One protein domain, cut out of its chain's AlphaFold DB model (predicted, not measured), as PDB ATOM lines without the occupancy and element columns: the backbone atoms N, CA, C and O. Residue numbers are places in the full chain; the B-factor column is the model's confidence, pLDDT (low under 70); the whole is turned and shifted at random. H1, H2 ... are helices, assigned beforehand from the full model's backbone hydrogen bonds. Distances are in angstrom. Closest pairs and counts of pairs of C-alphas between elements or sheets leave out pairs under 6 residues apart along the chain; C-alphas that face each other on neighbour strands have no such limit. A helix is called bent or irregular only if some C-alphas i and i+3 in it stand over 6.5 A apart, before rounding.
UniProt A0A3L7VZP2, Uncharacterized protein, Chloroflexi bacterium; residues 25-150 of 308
ATOM      1  N   THR A  25      18.891  37.948  26.268       65.75
ATOM      2  CA  THR A  25      18.130  36.785  26.767       65.75
ATOM      3  C   THR A  25      16.764  36.686  26.088       65.75
ATOM      4  O   THR A  25      16.336  35.594  25.729       65.75
ATOM      5  N   LEU A  26      16.100  37.824  25.850       69.19
ATOM      6  CA  LEU A  26      14.830  37.869  25.116       69.19
ATOM      7  C   LEU A  26      15.012  37.436  23.650       69.19
ATOM      8  O   LEU A  26      14.237  36.625  23.150       69.19
ATOM      9  N   LEU A  27      16.059  37.935  22.983       69.38
ATOM     10  CA  LEU A  27      16.398  37.544  21.611       69.38
ATOM     11  C   LEU A  27      16.759  36.059  21.513       69.38
ATOM     12  O   LEU A  27      16.320  35.396  20.580       69.38
ATOM     13  N   ALA A  28      17.487  35.515  22.492       67.75
ATOM     14  CA  ALA A  28      17.809  34.090  22.541       67.75
ATOM     15  C   ALA A  28      16.554  33.216  22.698       67.75
ATOM     16  O   ALA A  28      16.407  32.216  22.000       67.75
ATOM     17  N   ILE A  29      15.615  33.612  23.564       75.00
ATOM     18  CA  ILE A  29      14.332  32.911  23.722       75.00
ATOM     19  C   ILE A  29      13.525  32.972  22.420       75.00
ATOM     20  O   ILE A  29      13.014  31.949  21.966       75.00
ATOM     21  N   LEU A  30      13.453  34.143  21.781       74.00
ATOM     22  CA  LEU A  30      12.778  34.314  20.493       74.00
ATOM     23  C   LEU A  30      13.420  33.445  19.397       74.00
ATOM     24  O   LEU A  30      12.703  32.822  18.618       74.00
ATOM     25  N   ALA A  31      14.753  33.356  19.364       71.31
ATOM     26  CA  ALA A  31      15.491  32.512  18.428       71.31
ATOM     27  C   ALA A  31      15.160  31.026  18.623       71.31
ATOM     28  O   ALA A  31      14.896  30.326  17.649       71.31
ATOM     29  N   ILE A  32      15.102  30.554  19.873       76.56
ATOM     30  CA  ILE A  32      14.746  29.165  20.200       76.56
ATOM     31  C   ILE A  32      13.302  28.862  19.789       76.56
ATOM     32  O   ILE A  32      13.046  27.830  19.171       76.56
ATOM     33  N   ILE A  33      12.361  29.764  20.083       80.69
ATOM     34  CA  ILE A  33      10.953  29.608  19.688       80.69
ATOM     35  C   ILE A  33      10.827  29.591  18.160       80.69
ATOM     36  O   ILE A  33      10.116  28.754  17.607       80.69
ATOM     37  N   SER A  34      11.548  30.474  17.470       74.31
ATOM     38  CA  SER A  34      11.559  30.553  16.010       74.31
ATOM     39  C   SER A  34      12.166  29.297  15.369       74.31
ATOM     40  O   SER A  34      11.580  28.744  14.438       74.31
ATOM     41  N   MET A  35      13.272  28.772  15.911       76.56
ATOM     42  CA  MET A  35      13.863  27.503  15.470       76.56
ATOM     43  C   MET A  35      12.940  26.309  15.736       76.56
ATOM     44  O   MET A  35      12.781  25.461  14.861       76.56
ATOM     45  N   GLY A  36      12.292  26.258  16.903       81.94
ATOM     46  CA  GLY A  36      11.323  25.213  17.238       81.94
ATOM     47  C   GLY A  36      10.098  25.232  16.320       81.94
ATOM     48  O   GLY A  36       9.688  24.189  15.813       81.94
ATOM     49  N   GLY A  37       9.558  26.422  16.035       81.44
ATOM     50  CA  GLY A  37       8.463  26.604  15.080       81.44
ATOM     51  C   GLY A  37       8.852  26.207  13.653       81.44
ATOM     52  O   GLY A  37       8.078  25.540  12.967       81.44
ATOM     53  N   SER A  38      10.075  26.539  13.231       80.06
ATOM     54  CA  SER A  38      10.632  26.118  11.939       80.06
ATOM     55  C   SER A  38      10.768  24.596  11.850       80.06
ATOM     56  O   SER A  38      10.348  23.992  10.865       80.06
ATOM     57  N   ALA A  39      11.269  23.949  12.905       80.75
ATOM     58  CA  ALA A  39      11.404  22.496  12.952       80.75
ATOM     59  C   ALA A  39      10.055  21.774  12.863       80.75
ATOM     60  O   ALA A  39       9.940  20.803  12.119       80.75
ATOM     61  N   ALA A  40       9.027  22.267  13.558       83.56
ATOM     62  CA  ALA A  40       7.682  21.706  13.472       83.56
ATOM     63  C   ALA A  40       7.085  21.838  12.060       83.56
ATOM     64  O   ALA A  40       6.503  20.883  11.544       83.56
ATOM     65  N   TYR A  41       7.266  22.997  11.417       83.44
ATOM     66  CA  TYR A  41       6.807  23.233  10.048       83.44
ATOM     67  C   TYR A  41       7.506  22.305   9.048       83.44
ATOM     68  O   TYR A  41       6.849  21.566   8.315       83.44
ATOM     69  N   TRP A  42       8.841  22.287   9.053       82.25
ATOM     70  CA  TRP A  42       9.619  21.466   8.127       82.25
ATOM     71  C   TRP A  42       9.420  19.973   8.349       82.25
ATOM     72  O   TRP A  42       9.388  19.226   7.376       82.25
ATOM     73  N   TRP A  43       9.206  19.543   9.593       83.25
ATOM     74  CA  TRP A  43       8.815  18.172   9.899       83.25
ATOM     75  C   TRP A  43       7.493  17.791   9.224       83.25
ATOM     76  O   TRP A  43       7.402  16.741   8.587       83.25
ATOM     77  N   GLY A  44       6.476  18.655   9.325       81.56
ATOM     78  CA  GLY A  44       5.175  18.437   8.689       81.56
ATOM     79  C   GLY A  44       5.276  18.304   7.171       81.56
ATOM     80  O   GLY A  44       4.619  17.450   6.584       81.56
ATOM     81  N   VAL A  45       6.162  19.083   6.549       80.69
ATOM     82  CA  VAL A  45       6.418  19.000   5.110       80.69
ATOM     83  C   VAL A  45       7.198  17.723   4.763       80.69
ATOM     84  O   VAL A  45       6.739  16.913   3.967       80.69
ATOM     85  N   GLN A  46       8.347  17.478   5.399       81.75
ATOM     86  CA  GLN A  46       9.240  16.357   5.067       81.75
ATOM     87  C   GLN A  46       8.633  14.978   5.343       81.75
ATOM     88  O   GLN A  46       8.891  14.034   4.600       81.75
ATOM     89  N   SER A  47       7.796  14.859   6.376       79.50
ATOM     90  CA  SER A  47       7.094  13.609   6.689       79.50
ATOM     91  C   SER A  47       6.064  13.195   5.634       79.50
ATOM     92  O   SER A  47       5.704  12.024   5.592       79.50
ATOM     93  N   GLN A  48       5.619  14.112   4.764       80.12
ATOM     94  CA  GLN A  48       4.756  13.781   3.622       80.12
ATOM     95  C   GLN A  48       5.534  13.499   2.331       80.12
ATOM     96  O   GLN A  48       5.007  12.849   1.433       80.12
ATOM     97  N   LEU A  49       6.781  13.968   2.223       76.31
ATOM     98  CA  LEU A  49       7.633  13.719   1.056       76.31
ATOM     99  C   LEU A  49       8.311  12.339   1.085       76.31
ATOM    100  O   LEU A  49       8.736  11.851   0.038       76.31
ATOM    101  N   THR A  50       8.449  11.705   2.254       76.69
ATOM    102  CA  THR A  50       9.071  10.380   2.365       76.69
ATOM    103  C   THR A  50       8.508   9.562   3.527       76.69
ATOM    104  O   THR A  50       8.365  10.063   4.640       76.69
ATOM    105  N   ASP A  51       8.269   8.268   3.297       76.75
ATOM    106  CA  ASP A  51       7.841   7.326   4.344       76.75
ATOM    107  C   ASP A  51       8.975   6.965   5.321       76.75
ATOM    108  O   ASP A  51       8.742   6.504   6.444       76.75
ATOM    109  N   ASN A  52      10.236   7.177   4.924       84.94
ATOM    110  CA  ASN A  52      11.376   6.871   5.778       84.94
ATOM    111  C   ASN A  52      11.618   7.994   6.793       84.94
ATOM    112  O   ASN A  52      12.239   9.018   6.496       84.94
ATOM    113  N   ARG A  53      11.204   7.745   8.040       80.12
ATOM    114  CA  ARG A  53      11.349   8.684   9.164       80.12
ATOM    115  C   ARG A  53      12.785   9.174   9.367       80.12
ATOM    116  O   ARG A  53      12.969  10.322   9.741       80.12
ATOM    117  N   ILE A  54      13.798   8.347   9.105       80.38
ATOM    118  CA  ILE A  54      15.207   8.735   9.290       80.38
ATOM    119  C   ILE A  54      15.602   9.807   8.268       80.38
ATOM    120  O   ILE A  54      16.231  10.804   8.621       80.38
ATOM    121  N   VAL A  55      15.181   9.632   7.016       75.88
ATOM    122  CA  VAL A  55      15.426  10.595   5.935       75.88
ATOM    123  C   VAL A  55      14.650  11.885   6.206       75.88
ATOM    124  O   VAL A  55      15.234  12.964   6.137       75.88
ATOM    125  N   ALA A  56      13.386  11.787   6.628       77.06
ATOM    126  CA  ALA A  56      12.581  12.952   6.994       77.06
ATOM    127  C   ALA A  56      13.222  13.773   8.130       77.06
ATOM    128  O   ALA A  56      13.298  14.998   8.032       77.06
ATOM    129  N   ILE A  57      13.743  13.119   9.180       80.25
ATOM    130  CA  ILE A  57      14.458  13.794  10.279       80.25
ATOM    131  C   ILE A  57      15.713  14.497   9.749       80.25
ATOM    132  O   ILE A  57      15.929  15.670  10.054       80.25
ATOM    133  N   ALA A  58      16.525  13.807   8.944       80.62
ATOM    134  CA  ALA A  58      17.772  14.355   8.419       80.62
ATOM    135  C   ALA A  58      17.531  15.597   7.544       80.62
ATOM    136  O   ALA A  58      18.155  16.635   7.761       80.62
ATOM    137  N   PHE A  59      16.583  15.530   6.607       77.44
ATOM    138  CA  PHE A  59      16.248  16.663   5.740       77.44
ATOM    139  C   PHE A  59      15.561  17.807   6.496       77.44
ATOM    140  O   PHE A  59      15.815  18.971   6.191       77.44
ATOM    141  N   THR A  60      14.770  17.502   7.530       82.75
ATOM    142  CA  THR A  60      14.216  18.524   8.435       82.75
ATOM    143  C   THR A  60      15.337  19.265   9.160       82.75
ATOM    144  O   THR A  60      15.372  20.492   9.145       82.75
ATOM    145  N   ALA A  61      16.298  18.543   9.744       79.88
ATOM    146  CA  ALA A  61      17.430  19.151  10.437       79.88
ATOM    147  C   ALA A  61      18.273  20.023   9.494       79.88
ATOM    148  O   ALA A  61      18.637  21.143   9.855       79.88
ATOM    149  N   ILE A  62      18.528  19.548   8.269       81.12
ATOM    150  CA  ILE A  62      19.250  20.315   7.249       81.12
ATOM    151  C   ILE A  62      18.497  21.606   6.912       81.12
ATOM    152  O   ILE A  62      19.111  22.664   6.927       81.12
ATOM    153  N   LEU A  63      17.186  21.563   6.659       82.06
ATOM    154  CA  LEU A  63      16.408  22.753   6.285       82.06
ATOM    155  C   LEU A  63      16.204  23.752   7.431       82.06
ATOM    156  O   LEU A  63      16.036  24.943   7.178       82.06
ATOM    157  N   VAL A  64      16.261  23.296   8.680       82.19
ATOM    158  CA  VAL A  64      16.172  24.172   9.855       82.19
ATOM    159  C   VAL A  64      17.508  24.855  10.153       82.19
ATOM    160  O   VAL A  64      17.514  26.023  10.531       82.19
ATOM    161  N   LEU A  65      18.643  24.163   9.990       77.62
ATOM    162  CA  LEU A  65      19.964  24.706  10.344       77.62
ATOM    163  C   LEU A  65      20.715  25.332   9.161       77.62
ATOM    164  O   LEU A  65      21.295  26.414   9.287       77.62
ATOM    165  N   ALA A  66      20.759  24.647   8.018       76.56
ATOM    166  CA  ALA A  66      21.659  25.000   6.924       76.56
ATOM    167  C   ALA A  66      21.255  26.306   6.214       76.56
ATOM    168  O   ALA A  66      22.121  27.173   6.088       76.56
ATOM    169  N   PRO A  67      19.983  26.536   5.820       79.81
ATOM    170  CA  PRO A  67      19.595  27.794   5.188       79.81
ATOM    171  C   PRO A  67      19.831  29.016   6.092       79.81
ATOM    172  O   PRO A  67      20.496  29.943   5.631       79.81
ATOM    173  N   PRO A  68      19.410  29.041   7.377       76.38
ATOM    174  CA  PRO A  68      19.680  30.197   8.232       76.38
ATOM    175  C   PRO A  68      21.172  30.453   8.470       76.38
ATOM    176  O   PRO A  68      21.613  31.601   8.432       76.38
ATOM    177  N   SER A  69      21.967  29.396   8.673       74.06
ATOM    178  CA  SER A  69      23.414  29.532   8.893       74.06
ATOM    179  C   SER A  69      24.144  30.077   7.662       74.06
ATOM    180  O   SER A  69      24.959  30.989   7.787       74.06
ATOM    181  N   LEU A  70      23.811  29.586   6.463       73.19
ATOM    182  CA  LEU A  70      24.442  30.013   5.215       73.19
ATOM    183  C   LEU A  70      24.004  31.415   4.784       73.19
ATOM    184  O   LEU A  70      24.829  32.202   4.325       73.19
ATOM    185  N   VAL A  71      22.736  31.770   5.007       74.06
ATOM    186  CA  VAL A  71      22.233  33.129   4.758       74.06
ATOM    187  C   VAL A  71      22.844  34.143   5.722       74.06
ATOM    188  O   VAL A  71      23.117  35.273   5.320       74.06
ATOM    189  N   SER A  72      23.144  33.745   6.961       68.75
ATOM    190  CA  SER A  72      23.837  34.608   7.920       68.75
ATOM    191  C   SER A  72      25.195  35.088   7.386       68.75
ATOM    192  O   SER A  72      25.514  36.266   7.522       68.75
ATOM    193  N   PHE A  73      25.958  34.236   6.687       67.75
ATOM    194  CA  PHE A  73      27.232  34.609   6.049       67.75
ATOM    195  C   PHE A  73      27.088  35.619   4.900       67.75
ATOM    196  O   PHE A  73      28.050  36.316   4.582       67.75
ATOM    197  N   LEU A  74      25.904  35.714   4.286       67.56
ATOM    198  CA  LEU A  74      25.638  36.606   3.156       67.56
ATOM    199  C   LEU A  74      25.353  38.052   3.592       67.56
ATOM    200  O   LEU A  74      25.502  38.979   2.800       67.56
ATOM    201  N   ILE A  75      24.934  38.255   4.843       67.38
ATOM    202  CA  ILE A  75      24.552  39.569   5.364       67.38
ATOM    203  C   ILE A  75      25.829  40.342   5.739       67.38
ATOM    204  O   ILE A  75      26.501  39.959   6.696       67.38
ATOM    205  N   PRO A  76      26.168  41.459   5.057       57.44
ATOM    206  CA  PRO A  76      27.449  42.157   5.252       57.44
ATOM    207  C   PRO A  76      27.661  42.709   6.666       57.44
ATOM    208  O   PRO A  76      28.792  42.926   7.089       57.44
ATOM    209  N   TRP A  77      26.564  42.947   7.381       56.59
ATOM    210  CA  TRP A  77      26.549  43.479   8.741       56.59
ATOM    211  C   TRP A  77      26.488  42.383   9.808       56.59
ATOM    212  O   TRP A  77      26.470  42.691  10.999       56.59
ATOM    213  N   SER A  78      26.435  41.110   9.404       59.91
ATOM    214  CA  SER A  78      26.494  40.001  10.344       59.91
ATOM    215  C   SER A  78      27.951  39.704  10.737       59.91
ATOM    216  O   SER A  78      28.868  39.825   9.918       59.91
ATOM    217  N   PRO A  79      28.183  39.237  11.971       54.75
ATOM    218  CA  PRO A  79      29.434  38.627  12.422       54.75
ATOM    219  C   PRO A  79      30.121  37.691  11.431       54.75
ATOM    220  O   PRO A  79      31.332  37.755  11.221       54.75
ATOM    221  N   ALA A  80      29.327  36.821  10.814       54.03
ATOM    222  CA  ALA A  80      29.791  35.775   9.926       54.03
ATOM    223  C   ALA A  80      30.257  36.374   8.583       54.03
ATOM    224  O   ALA A  80      31.296  35.984   8.052       54.03
ATOM    225  N   GLY A  81      29.550  37.402   8.095       56.00
ATOM    226  CA  GLY A  81      29.954  38.211   6.944       56.00
ATOM    227  C   GLY A  81      31.209  39.053   7.210       56.00
ATOM    228  O   GLY A  81      32.079  39.150   6.348       56.00
ATOM    229  N   MET A  82      31.373  39.599   8.422       57.88
ATOM    230  CA  MET A  82      32.562  40.379   8.805       57.88
ATOM    231  C   MET A  82      33.831  39.521   8.934       57.88
ATOM    232  O   MET A  82      34.916  39.970   8.555       57.88
ATOM    233  N   LEU A  83      33.717  38.286   9.439       56.09
ATOM    234  CA  LEU A  83      34.828  37.325   9.458       56.09
ATOM    235  C   LEU A  83      35.254  36.938   8.033       56.09
ATOM    236  O   LEU A  83      36.449  36.916   7.738       56.09
ATOM    237  N   LEU A  84      34.289  36.729   7.133       54.47
ATOM    238  CA  LEU A  84      34.550  36.450   5.717       54.47
ATOM    239  C   LEU A  84      35.159  37.641   4.963       54.47
ATOM    240  O   LEU A  84      35.942  37.437   4.046       54.47
ATOM    241  N   GLN A  85      34.854  38.882   5.348       57.66
ATOM    242  CA  GLN A  85      35.488  40.066   4.753       57.66
ATOM    243  C   GLN A  85      36.942  40.252   5.210       57.66
ATOM    244  O   GLN A  85      37.771  40.726   4.431       57.66
ATOM    245  N   LYS A  86      37.270  39.874   6.455       56.56
ATOM    246  CA  LYS A  86      38.646  39.922   6.983       56.56
ATOM    247  C   LYS A  86      39.539  38.834   6.391       56.56
ATOM    248  O   LYS A  86      40.711  39.093   6.120       56.56
ATOM    249  N   ILE A  87      39.000  37.636   6.165       55.25
ATOM    250  CA  ILE A  87      39.684  36.572   5.424       55.25
ATOM    251  C   ILE A  87      39.530  36.901   3.939       55.25
ATOM    252  O   ILE A  87      38.647  36.372   3.286       55.25
ATOM    253  N   ASN A  88      40.336  37.853   3.457       49.06
ATOM    254  CA  ASN A  88      40.516  38.253   2.057       49.06
ATOM    255  C   ASN A  88      39.437  37.707   1.099       49.06
ATOM    256  O   ASN A  88      39.540  36.560   0.661       49.06
ATOM    257  N   ALA A  89      38.466  38.543   0.706       54.09
ATOM    258  CA  ALA A  89      37.353  38.225  -0.211       54.09
ATOM    259  C   ALA A  89      37.756  37.580  -1.568       54.09
ATOM    260  O   ALA A  89      36.907  37.269  -2.399       54.09
ATOM    261  N   ARG A  90      39.056  37.374  -1.795       52.72
ATOM    262  CA  ARG A  90      39.700  36.679  -2.908       52.72
ATOM    263  C   ARG A  90      39.814  35.151  -2.739       52.72
ATOM    264  O   ARG A  90      40.262  34.487  -3.669       52.72
ATOM    265  N   THR A  91      39.442  34.559  -1.601       63.56
ATOM    266  CA  THR A  91      39.372  33.088  -1.469       63.56
ATOM    267  C   THR A  91      38.138  32.499  -2.167       63.56
ATOM    268  O   THR A  91      37.021  32.969  -1.958       63.56
ATOM    269  N   TRP A  92      38.317  31.404  -2.923       69.06
ATOM    270  CA  TRP A  92      37.252  30.658  -3.628       69.06
ATOM    271  C   TRP A  92      36.111  30.145  -2.726       69.06
ATOM    272  O   TRP A  92      35.064  29.757  -3.233       69.06
ATOM    273  N   GLY A  93      36.270  30.164  -1.399       67.31
ATOM    274  CA  GLY A  93      35.206  29.793  -0.462       67.31
ATOM    275  C   GLY A  93      33.993  30.731  -0.501       67.31
ATOM    276  O   GLY A  93      32.867  30.266  -0.351       67.31
ATOM    277  N   TYR A  94      34.191  32.028  -0.770       68.69
ATOM    278  CA  TYR A  94      33.104  33.013  -0.808       68.69
ATOM    279  C   TYR A  94      32.042  32.704  -1.884       68.69
ATOM    280  O   TYR A  94      30.871  32.558  -1.527       68.69
ATOM    281  N   PRO A  95      32.392  32.505  -3.173       77.88
ATOM    282  CA  PRO A  95      31.402  32.138  -4.186       77.88
ATOM    283  C   PRO A  95      30.761  30.763  -3.937       77.88
ATOM    284  O   PRO A  95      29.592  30.582  -4.267       77.88
ATOM    285  N   VAL A  96      31.476  29.814  -3.319       79.94
ATOM    286  CA  VAL A  96      30.923  28.490  -2.974       79.94
ATOM    287  C   VAL A  96      29.835  28.604  -1.904       79.94
ATOM    288  O   VAL A  96      28.766  28.017  -2.058       79.94
ATOM    289  N   ILE A  97      30.065  29.397  -0.852       78.00
ATOM    290  CA  ILE A  97      29.074  29.643   0.208       78.00
ATOM    291  C   ILE A  97      27.852  30.372  -0.357       78.00
ATOM    292  O   ILE A  97      26.723  29.983  -0.067       78.00
ATOM    293  N   ILE A  98      28.063  31.383  -1.208       79.88
ATOM    294  CA  ILE A  98      26.973  32.099  -1.886       79.88
ATOM    295  C   ILE A  98      26.151  31.142  -2.749       79.88
ATOM    296  O   ILE A  98      24.924  31.141  -2.664       79.88
ATOM    297  N   GLY A  99      26.812  30.307  -3.556       84.00
ATOM    298  CA  GLY A  99      26.147  29.318  -4.400       84.00
ATOM    299  C   GLY A  99      25.327  28.316  -3.585       84.00
ATOM    300  O   GLY A  99      24.171  28.060  -3.914       84.00
ATOM    301  N   ALA A 100      25.885  27.812  -2.482       82.44
ATOM    302  CA  ALA A 100      25.185  26.905  -1.576       82.44
ATOM    303  C   ALA A 100      23.978  27.575  -0.894       82.44
ATOM    304  O   ALA A 100      22.899  26.985  -0.840       82.44
ATOM    305  N   ALA A 101      24.127  28.817  -0.423       82.38
ATOM    306  CA  ALA A 101      23.043  29.578   0.193       82.38
ATOM    307  C   ALA A 101      21.897  29.836  -0.799       82.38
ATOM    308  O   ALA A 101      20.734  29.584  -0.481       82.38
ATOM    309  N   LEU A 102      22.220  30.282  -2.017       87.25
ATOM    310  CA  LEU A 102      21.237  30.518  -3.078       87.25
ATOM    311  C   LEU A 102      20.515  29.230  -3.477       87.25
ATOM    312  O   LEU A 102      19.292  29.239  -3.617       87.25
ATOM    313  N   TYR A 103      21.246  28.120  -3.612       88.06
ATOM    314  CA  TYR A 103      20.644  26.828  -3.927       88.06
ATOM    315  C   TYR A 103      19.687  26.360  -2.827       88.06
ATOM    316  O   TYR A 103      18.582  25.919  -3.130       88.06
ATOM    317  N   LEU A 104      20.055  26.497  -1.549       86.56
ATOM    318  CA  LEU A 104      19.174  26.113  -0.443       86.56
ATOM    319  C   LEU A 104      17.934  27.003  -0.332       86.56
ATOM    320  O   LEU A 104      16.857  26.489  -0.037       86.56
ATOM    321  N   ILE A 105      18.049  28.307  -0.603       87.19
ATOM    322  CA  ILE A 105      16.879  29.193  -0.696       87.19
ATOM    323  C   ILE A 105      15.969  28.736  -1.838       87.19
ATOM    324  O   ILE A 105      14.760  28.623  -1.645       87.19
ATOM    325  N   TYR A 106      16.536  28.442  -3.010       89.00
ATOM    326  CA  TYR A 106      15.780  27.959  -4.164       89.00
ATOM    327  C   TYR A 106      15.080  26.623  -3.882       89.00
ATOM    328  O   TYR A 106      13.893  26.465  -4.159       89.00
ATOM    329  N   TYR A 107      15.793  25.674  -3.279       87.06
ATOM    330  CA  TYR A 107      15.248  24.379  -2.891       87.06
ATOM    331  C   TYR A 107      14.137  24.525  -1.841       87.06
ATOM    332  O   TYR A 107      13.065  23.938  -1.976       87.06
ATOM    333  N   SER A 108      14.343  25.384  -0.840       85.44
ATOM    334  CA  SER A 108      13.315  25.726   0.142       85.44
ATOM    335  C   SER A 108      12.083  26.354  -0.516       85.44
ATOM    336  O   SER A 108      10.959  25.999  -0.166       85.44
ATOM    337  N   PHE A 109      12.276  27.262  -1.476       88.25
ATOM    338  CA  PHE A 109      11.186  27.856  -2.249       88.25
ATOM    339  C   PHE A 109      10.393  26.783  -2.999       88.25
ATOM    340  O   PHE A 109       9.170  26.764  -2.894       88.25
ATOM    341  N   GLN A 110      11.063  25.856  -3.695       88.06
ATOM    342  CA  GLN A 110      10.386  24.781  -4.425       88.06
ATOM    343  C   GLN A 110       9.541  23.889  -3.514       88.06
ATOM    344  O   GLN A 110       8.390  23.596  -3.839       88.06
ATOM    345  N   ILE A 111      10.086  23.478  -2.367       86.38
ATOM    346  CA  ILE A 111       9.346  22.629  -1.433       86.38
ATOM    347  C   ILE A 111       8.124  23.371  -0.893       86.38
ATOM    348  O   ILE A 111       7.018  22.838  -0.941       86.38
ATOM    349  N   GLN A 112       8.291  24.605  -0.415       85.62
ATOM    350  CA  GLN A 112       7.167  25.372   0.124       85.62
ATOM    351  C   GLN A 112       6.114  25.663  -0.948       85.62
ATOM    352  O   GLN A 112       4.923  25.569  -0.671       85.62
ATOM    353  N   TRP A 113       6.542  25.964  -2.176       89.44
ATOM    354  CA  TRP A 113       5.650  26.114  -3.318       89.44
ATOM    355  C   TRP A 113       4.817  24.853  -3.537       89.44
ATOM    356  O   TRP A 113       3.593  24.929  -3.583       89.44
ATOM    357  N   SER A 114       5.469  23.690  -3.613       85.44
ATOM    358  CA  SER A 114       4.788  22.409  -3.823       85.44
ATOM    359  C   SER A 114       3.826  22.061  -2.683       85.44
ATOM    360  O   SER A 114       2.721  21.588  -2.934       85.44
ATOM    361  N   TRP A 115       4.204  22.378  -1.442       85.44
ATOM    362  CA  TRP A 115       3.377  22.176  -0.260       85.44
ATOM    363  C   TRP A 115       2.106  23.029  -0.290       85.44
ATOM    364  O   TRP A 115       1.005  22.510  -0.135       85.44
ATOM    365  N   TRP A 116       2.242  24.337  -0.520       84.75
ATOM    366  CA  TRP A 116       1.106  25.259  -0.533       84.75
ATOM    367  C   TRP A 116       0.234  25.107  -1.781       84.75
ATOM    368  O   TRP A 116      -0.973  25.316  -1.697       84.75
ATOM    369  N   ALA A 117       0.813  24.697  -2.912       85.50
ATOM    370  CA  ALA A 117       0.064  24.367  -4.121       85.50
ATOM    371  C   ALA A 117      -0.780  23.090  -3.966       85.50
ATOM    372  O   ALA A 117      -1.815  22.967  -4.613       85.50
ATOM    373  N   ALA A 118      -0.376  22.159  -3.095       84.56
ATOM    374  CA  ALA A 118      -1.161  20.966  -2.779       84.56
ATOM    375  C   ALA A 118      -2.361  21.253  -1.852       84.56
ATOM    376  O   ALA A 118      -3.239  20.403  -1.708       84.56
ATOM    377  N   GLN A 119      -2.417  22.431  -1.219       81.94
ATOM    378  CA  GLN A 119      -3.508  22.817  -0.324       81.94
ATOM    379  C   GLN A 119      -4.611  23.555  -1.106       81.94
ATOM    380  O   GLN A 119      -4.376  24.684  -1.550       81.94
ATOM    381  N   PRO A 120      -5.833  22.996  -1.225       78.06
ATOM    382  CA  PRO A 120      -6.881  23.556  -2.086       78.06
ATOM    383  C   PRO A 120      -7.285  24.981  -1.674       78.06
ATOM    384  O   PRO A 120      -7.422  25.856  -2.514       78.06
ATOM    385  N   ILE A 121      -7.340  25.265  -0.367       83.12
ATOM    386  CA  ILE A 121      -7.728  26.581   0.177       83.12
ATOM    387  C   ILE A 121      -6.774  27.704  -0.269       83.12
ATOM    388  O   ILE A 121      -7.194  28.838  -0.490       83.12
ATOM    389  N   VAL A 122      -5.477  27.408  -0.372       78.56
ATOM    390  CA  VAL A 122      -4.445  28.407  -0.695       78.56
ATOM    391  C   VAL A 122      -4.223  28.496  -2.202       78.56
ATOM    392  O   VAL A 122      -3.979  29.592  -2.718       78.56
ATOM    393  N   ALA A 123      -4.348  27.365  -2.901       78.94
ATOM    394  CA  ALA A 123      -4.303  27.290  -4.354       78.94
ATOM    395  C   ALA A 123      -5.470  28.060  -4.995       78.94
ATOM    396  O   ALA A 123      -5.229  28.914  -5.848       78.94
ATOM    397  N   ASP A 124      -6.699  27.850  -4.515       82.94
ATOM    398  CA  ASP A 124      -7.904  28.497  -5.050       82.94
ATOM    399  C   ASP A 124      -7.919  30.012  -4.787       82.94
ATOM    400  O   ASP A 124      -8.432  30.791  -5.589       82.94
ATOM    401  N   ALA A 125      -7.302  30.454  -3.686       83.81
ATOM    402  CA  ALA A 125      -7.160  31.868  -3.349       83.81
ATOM    403  C   ALA A 125      -6.029  32.581  -4.121       83.81
ATOM    404  O   ALA A 125      -5.883  33.798  -4.007       83.81
ATOM    405  N   GLY A 126      -5.186  31.851  -4.863       83.19
ATOM    406  CA  GLY A 126      -4.023  32.416  -5.558       83.19
ATOM    407  C   GLY A 126      -2.933  32.967  -4.621       83.19
ATOM    408  O   GLY A 126      -2.056  33.712  -5.056       83.19
ATOM    409  N   LEU A 127      -2.961  32.602  -3.333       87.44
ATOM    410  CA  LEU A 127      -2.072  33.138  -2.291       87.44
ATOM    411  C   LEU A 127      -0.781  32.323  -2.112       87.44
ATOM    412  O   LEU A 127       0.023  32.631  -1.233       87.44
ATOM    413  N   VAL A 128      -0.552  31.306  -2.948       85.69
ATOM    414  CA  VAL A 128       0.592  30.381  -2.851       85.69
ATOM    415  C   VAL A 128       1.924  31.137  -2.783       85.69
ATOM    416  O   VAL A 128       2.694  30.937  -1.847       85.69
ATOM    417  N   TYR A 129       2.177  32.078  -3.704       84.69
ATOM    418  CA  TYR A 129       3.419  32.872  -3.704       84.69
ATOM    419  C   TYR A 129       3.600  33.689  -2.419       84.69
ATOM    420  O   TYR A 129       4.714  33.805  -1.909       84.69
ATOM    421  N   GLN A 130       2.514  34.254  -1.885       85.31
ATOM    422  CA  GLN A 130       2.557  35.093  -0.688       85.31
ATOM    423  C   GLN A 130       2.861  34.257   0.560       85.31
ATOM    424  O   GLN A 130       3.686  34.662   1.377       85.31
ATOM    425  N   GLN A 131       2.277  33.060   0.670       84.00
ATOM    426  CA  GLN A 131       2.564  32.140   1.773       84.00
ATOM    427  C   GLN A 131       4.002  31.622   1.737       84.00
ATOM    428  O   GLN A 131       4.656  31.544   2.775       84.00
ATOM    429  N   VAL A 132       4.535  31.344   0.545       87.19
ATOM    430  CA  VAL A 132       5.944  30.962   0.380       87.19
ATOM    431  C   VAL A 132       6.883  32.106   0.782       87.19
ATOM    432  O   VAL A 132       7.863  31.880   1.485       87.19
ATOM    433  N   LEU A 133       6.578  33.350   0.401       85.19
ATOM    434  CA  LEU A 133       7.366  34.523   0.804       85.19
ATOM    435  C   LEU A 133       7.388  34.708   2.326       85.19
ATOM    436  O   LEU A 133       8.458  34.896   2.908       85.19
ATOM    437  N   ILE A 134       6.224  34.614   2.974       86.50
ATOM    438  CA  ILE A 134       6.115  34.700   4.436       86.50
ATOM    439  C   ILE A 134       6.875  33.544   5.097       86.50
ATOM    440  O   ILE A 134       7.586  33.769   6.074       86.50
ATOM    441  N   GLY A 135       6.796  32.331   4.542       84.25
ATOM    442  CA  GLY A 135       7.537  31.165   5.021       84.25
ATOM    443  C   GLY A 135       9.054  31.333   4.916       84.25
ATOM    444  O   GLY A 135       9.774  31.031   5.864       84.25
ATOM    445  N   ILE A 136       9.567  31.876   3.810       85.31
ATOM    446  CA  ILE A 136      11.000  32.168   3.645       85.31
ATOM    447  C   ILE A 136      11.461  33.226   4.655       85.31
ATOM    448  O   ILE A 136      12.485  33.049   5.318       85.31
ATOM    449  N   ILE A 137      10.701  34.309   4.826       83.62
ATOM    450  CA  ILE A 137      11.042  35.355   5.799       83.62
ATOM    451  C   ILE A 137      11.018  34.786   7.225       83.62
ATOM    452  O   ILE A 137      11.978  34.958   7.974       83.62
ATOM    453  N   GLY A 138       9.948  34.076   7.580       81.81
ATOM    454  CA  GLY A 138       9.712  33.548   8.919       81.81
ATOM    455  C   GLY A 138      10.666  32.431   9.333       81.81
ATOM    456  O   GLY A 138      11.097  32.402  10.482       81.81
ATOM    457  N   PHE A 139      11.015  31.532   8.412       80.50
ATOM    458  CA  PHE A 139      11.776  30.318   8.726       80.50
ATOM    459  C   PHE A 139      13.235  30.343   8.274       80.50
ATOM    460  O   PHE A 139      14.006  29.495   8.723       80.50
ATOM    461  N   ILE A 140      13.630  31.294   7.422       81.44
ATOM    462  CA  ILE A 140      15.014  31.422   6.944       81.44
ATOM    463  C   ILE A 140      15.619  32.748   7.399       81.44
ATOM    464  O   ILE A 140      16.639  32.743   8.083       81.44
ATOM    465  N   ILE A 141      14.989  33.880   7.067       79.31
ATOM    466  CA  ILE A 141      15.575  35.211   7.305       79.31
ATOM    467  C   ILE A 141      15.561  35.593   8.788       79.31
ATOM    468  O   ILE A 141      16.595  35.981   9.327       79.31
ATOM    469  N   ILE A 142      14.416  35.473   9.467       80.38
ATOM    470  CA  ILE A 142      14.293  35.826  10.889       80.38
ATOM    471  C   ILE A 142      15.240  34.973  11.753       80.38
ATOM    472  O   ILE A 142      16.020  35.559  12.507       80.38
ATOM    473  N   PRO A 143      15.284  33.633  11.617       75.94
ATOM    474  CA  PRO A 143      16.278  32.819  12.308       75.94
ATOM    475  C   PRO A 143      17.716  33.191  11.949       75.94
ATOM    476  O   PRO A 143      18.547  33.249  12.846       75.94
ATOM    477  N   ALA A 144      18.026  33.491  10.681       74.88
ATOM    478  CA  ALA A 144      19.378  33.897  10.281       74.88
ATOM    479  C   ALA A 144      19.836  35.186  10.977       74.88
ATOM    480  O   ALA A 144      21.014  35.308  11.311       74.88
ATOM    481  N   LEU A 145      18.910  36.127  11.196       73.00
ATOM    482  CA  LEU A 145      19.147  37.396  11.888       73.00
ATOM    483  C   LEU A 145      19.201  37.241  13.413       73.00
ATOM    484  O   LEU A 145      19.978  37.926  14.066       73.00
ATOM    485  N   LEU A 146      18.379  36.361  13.988       71.75
ATOM    486  CA  LEU A 146      18.309  36.145  15.438       71.75
ATOM    487  C   LEU A 146      19.416  35.225  15.956       71.75
ATOM    488  O   LEU A 146      19.904  35.411  17.067       71.75
ATOM    489  N   TRP A 147      19.802  34.231  15.156       64.94
ATOM    490  CA  TRP A 147      20.854  33.266  15.464       64.94
ATOM    491  C   TRP A 147      22.243  33.767  15.064       64.94
ATOM    492  O   TRP A 147      23.215  33.037  15.255       64.94
ATOM    493  N   THR A 148      22.394  34.998  14.540       59.28
ATOM    494  CA  THR A 148      23.739  35.580  14.438       59.28
ATOM    495  C   THR A 148      24.347  35.498  15.834       59.28
ATOM    496  O   THR A 148      23.791  36.123  16.747       59.28
ATOM    497  N   PRO A 149      25.425  34.714  16.047       48.94
ATOM    498  CA  PRO A 149      26.065  34.688  17.344       48.94
ATOM    499  C   PRO A 149      26.368  36.143  17.659       48.94
ATOM    500  O   PRO A 149      26.907  36.849  16.810       48.94
ATOM    501  N   VAL A 150      25.949  36.625  18.824       47.38
ATOM    502  CA  VAL A 150      26.339  37.939  19.329       47.38
ATOM    503  C   VAL A 150      27.848  37.870  19.585       47.38
ATOM    504  O   VAL A 150      28.309  37.762  20.711       47.38
TER     505      VAL A 150
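This is residues 25 to 150 of the 308 residues of an uncharacterized protein of Chloroflexi bacterium (UniProt A0A3L7VZP2). What is the overall shape? H4 and H6 make a V whose corner lies near H5, and H2b, the second arm of the bent helix H2, sits between the open limbs of that V. H1 crosses H6 with residues 27 to 38 and folds back through a tight turn into H2a, the first arm, as a helical hairpin; H3 and the free residues 86 to 92 lie at the end of the longest axis away from H5. What is it made of? The printed part has 126 residues with six named helices, H1 to H6 in that order, and no named strand; the class is all helix, with mostly crossed packing. How compact is it? It is compact, with a radius of gyration of the C-alphas of 15.9 A, and it spans 49 by 35 by 32 A.

How does the first helix meet its successor? H1, residues 25 to 49, touches H2a, residues 53 to 64, and the two form a hairpin at a steep tilt of 42 degrees, opposite ways; their closest C-alphas are those of Gln 46 and Ala 56, 5.1 A apart. H2, residues 53 to 74, was assigned as one helix by its hydrogen bonds but is bent, with C-alphas 64 and 67 6.8 A apart; H2a and H2b, residues 67 to 74, stand at a shallow tilt of 27 degrees. What does the second arm touch? H2b touches H3, residues 79 to 86, closest at the C-alphas of Phe 73 and Gly 81, 4.6 A. It touches H4, residues 93 to 117, at H4's residues 97 to 105 alone, closest at the C-alphas of Leu 70 and Ala 101, 5.2 A, and H6, residues 128 to 146, at H6's residues 139 to 145 alone, closest at those of Pro 68 and Ala 144, 4.2 A. What else touches the last helix? H6 touches H4 with residues 128 to 136 alone, at a steep tilt of 41 degrees, opposite ways, closest at the C-alphas of Trp 116 and Val 128, 5.6 A. It touches H1 with residues 138 to 146 alone, at a steep tilt of 41 degrees, opposite ways, closest at the C-alphas of Ser 38 and Phe 139, 5.4 A. H5, residues 120 to 124, and H4 only just touch, only at the corner by their link, with 3 pairs of C-alphas within 8 A, the closest being Ala 117 and Ala 123 at 5.3 A. What do the backbones show? Every O i to N i+4 pair is within hydrogen-bond range in H2a, H3, H4 and H5, against 20 of 21 in H1, 2 of 4 in H2b and 13 of 15 in H6.

Where does the first helix run? H1 goes from C-alpha 25 at (18.130, 36.785, 26.767) to C-alpha 49 at (7.633, 13.719, 1.056), 36.1 A; H2a then covers 16.2 A and H2b 10.9 A. Where are the others? H3 measures 10.8 A, H4 35.7 A from C-alpha 93 at (35.206, 29.793, -0.462), and H5 5.9 A. H6 measures 26.1 A and ends at C-alpha 146 at (18.309, 36.145, 15.438); it is neither bent nor irregular, but only just: C-alphas 139 and 142 are 6.4 A apart.

How far does it reach? The two C-alphas farthest apart, those of Asn 88 and Asp 124, are 49.9 A apart. Are there cuts or long links? The printed part has no cut and no long link; the link from H3 to H4 is short and the other four are tight. Where is confidence low? The mean pLDDT of the printed part is 76.1, and residues 25 to 28, 72 to 94 and 147 to 150 are under 70.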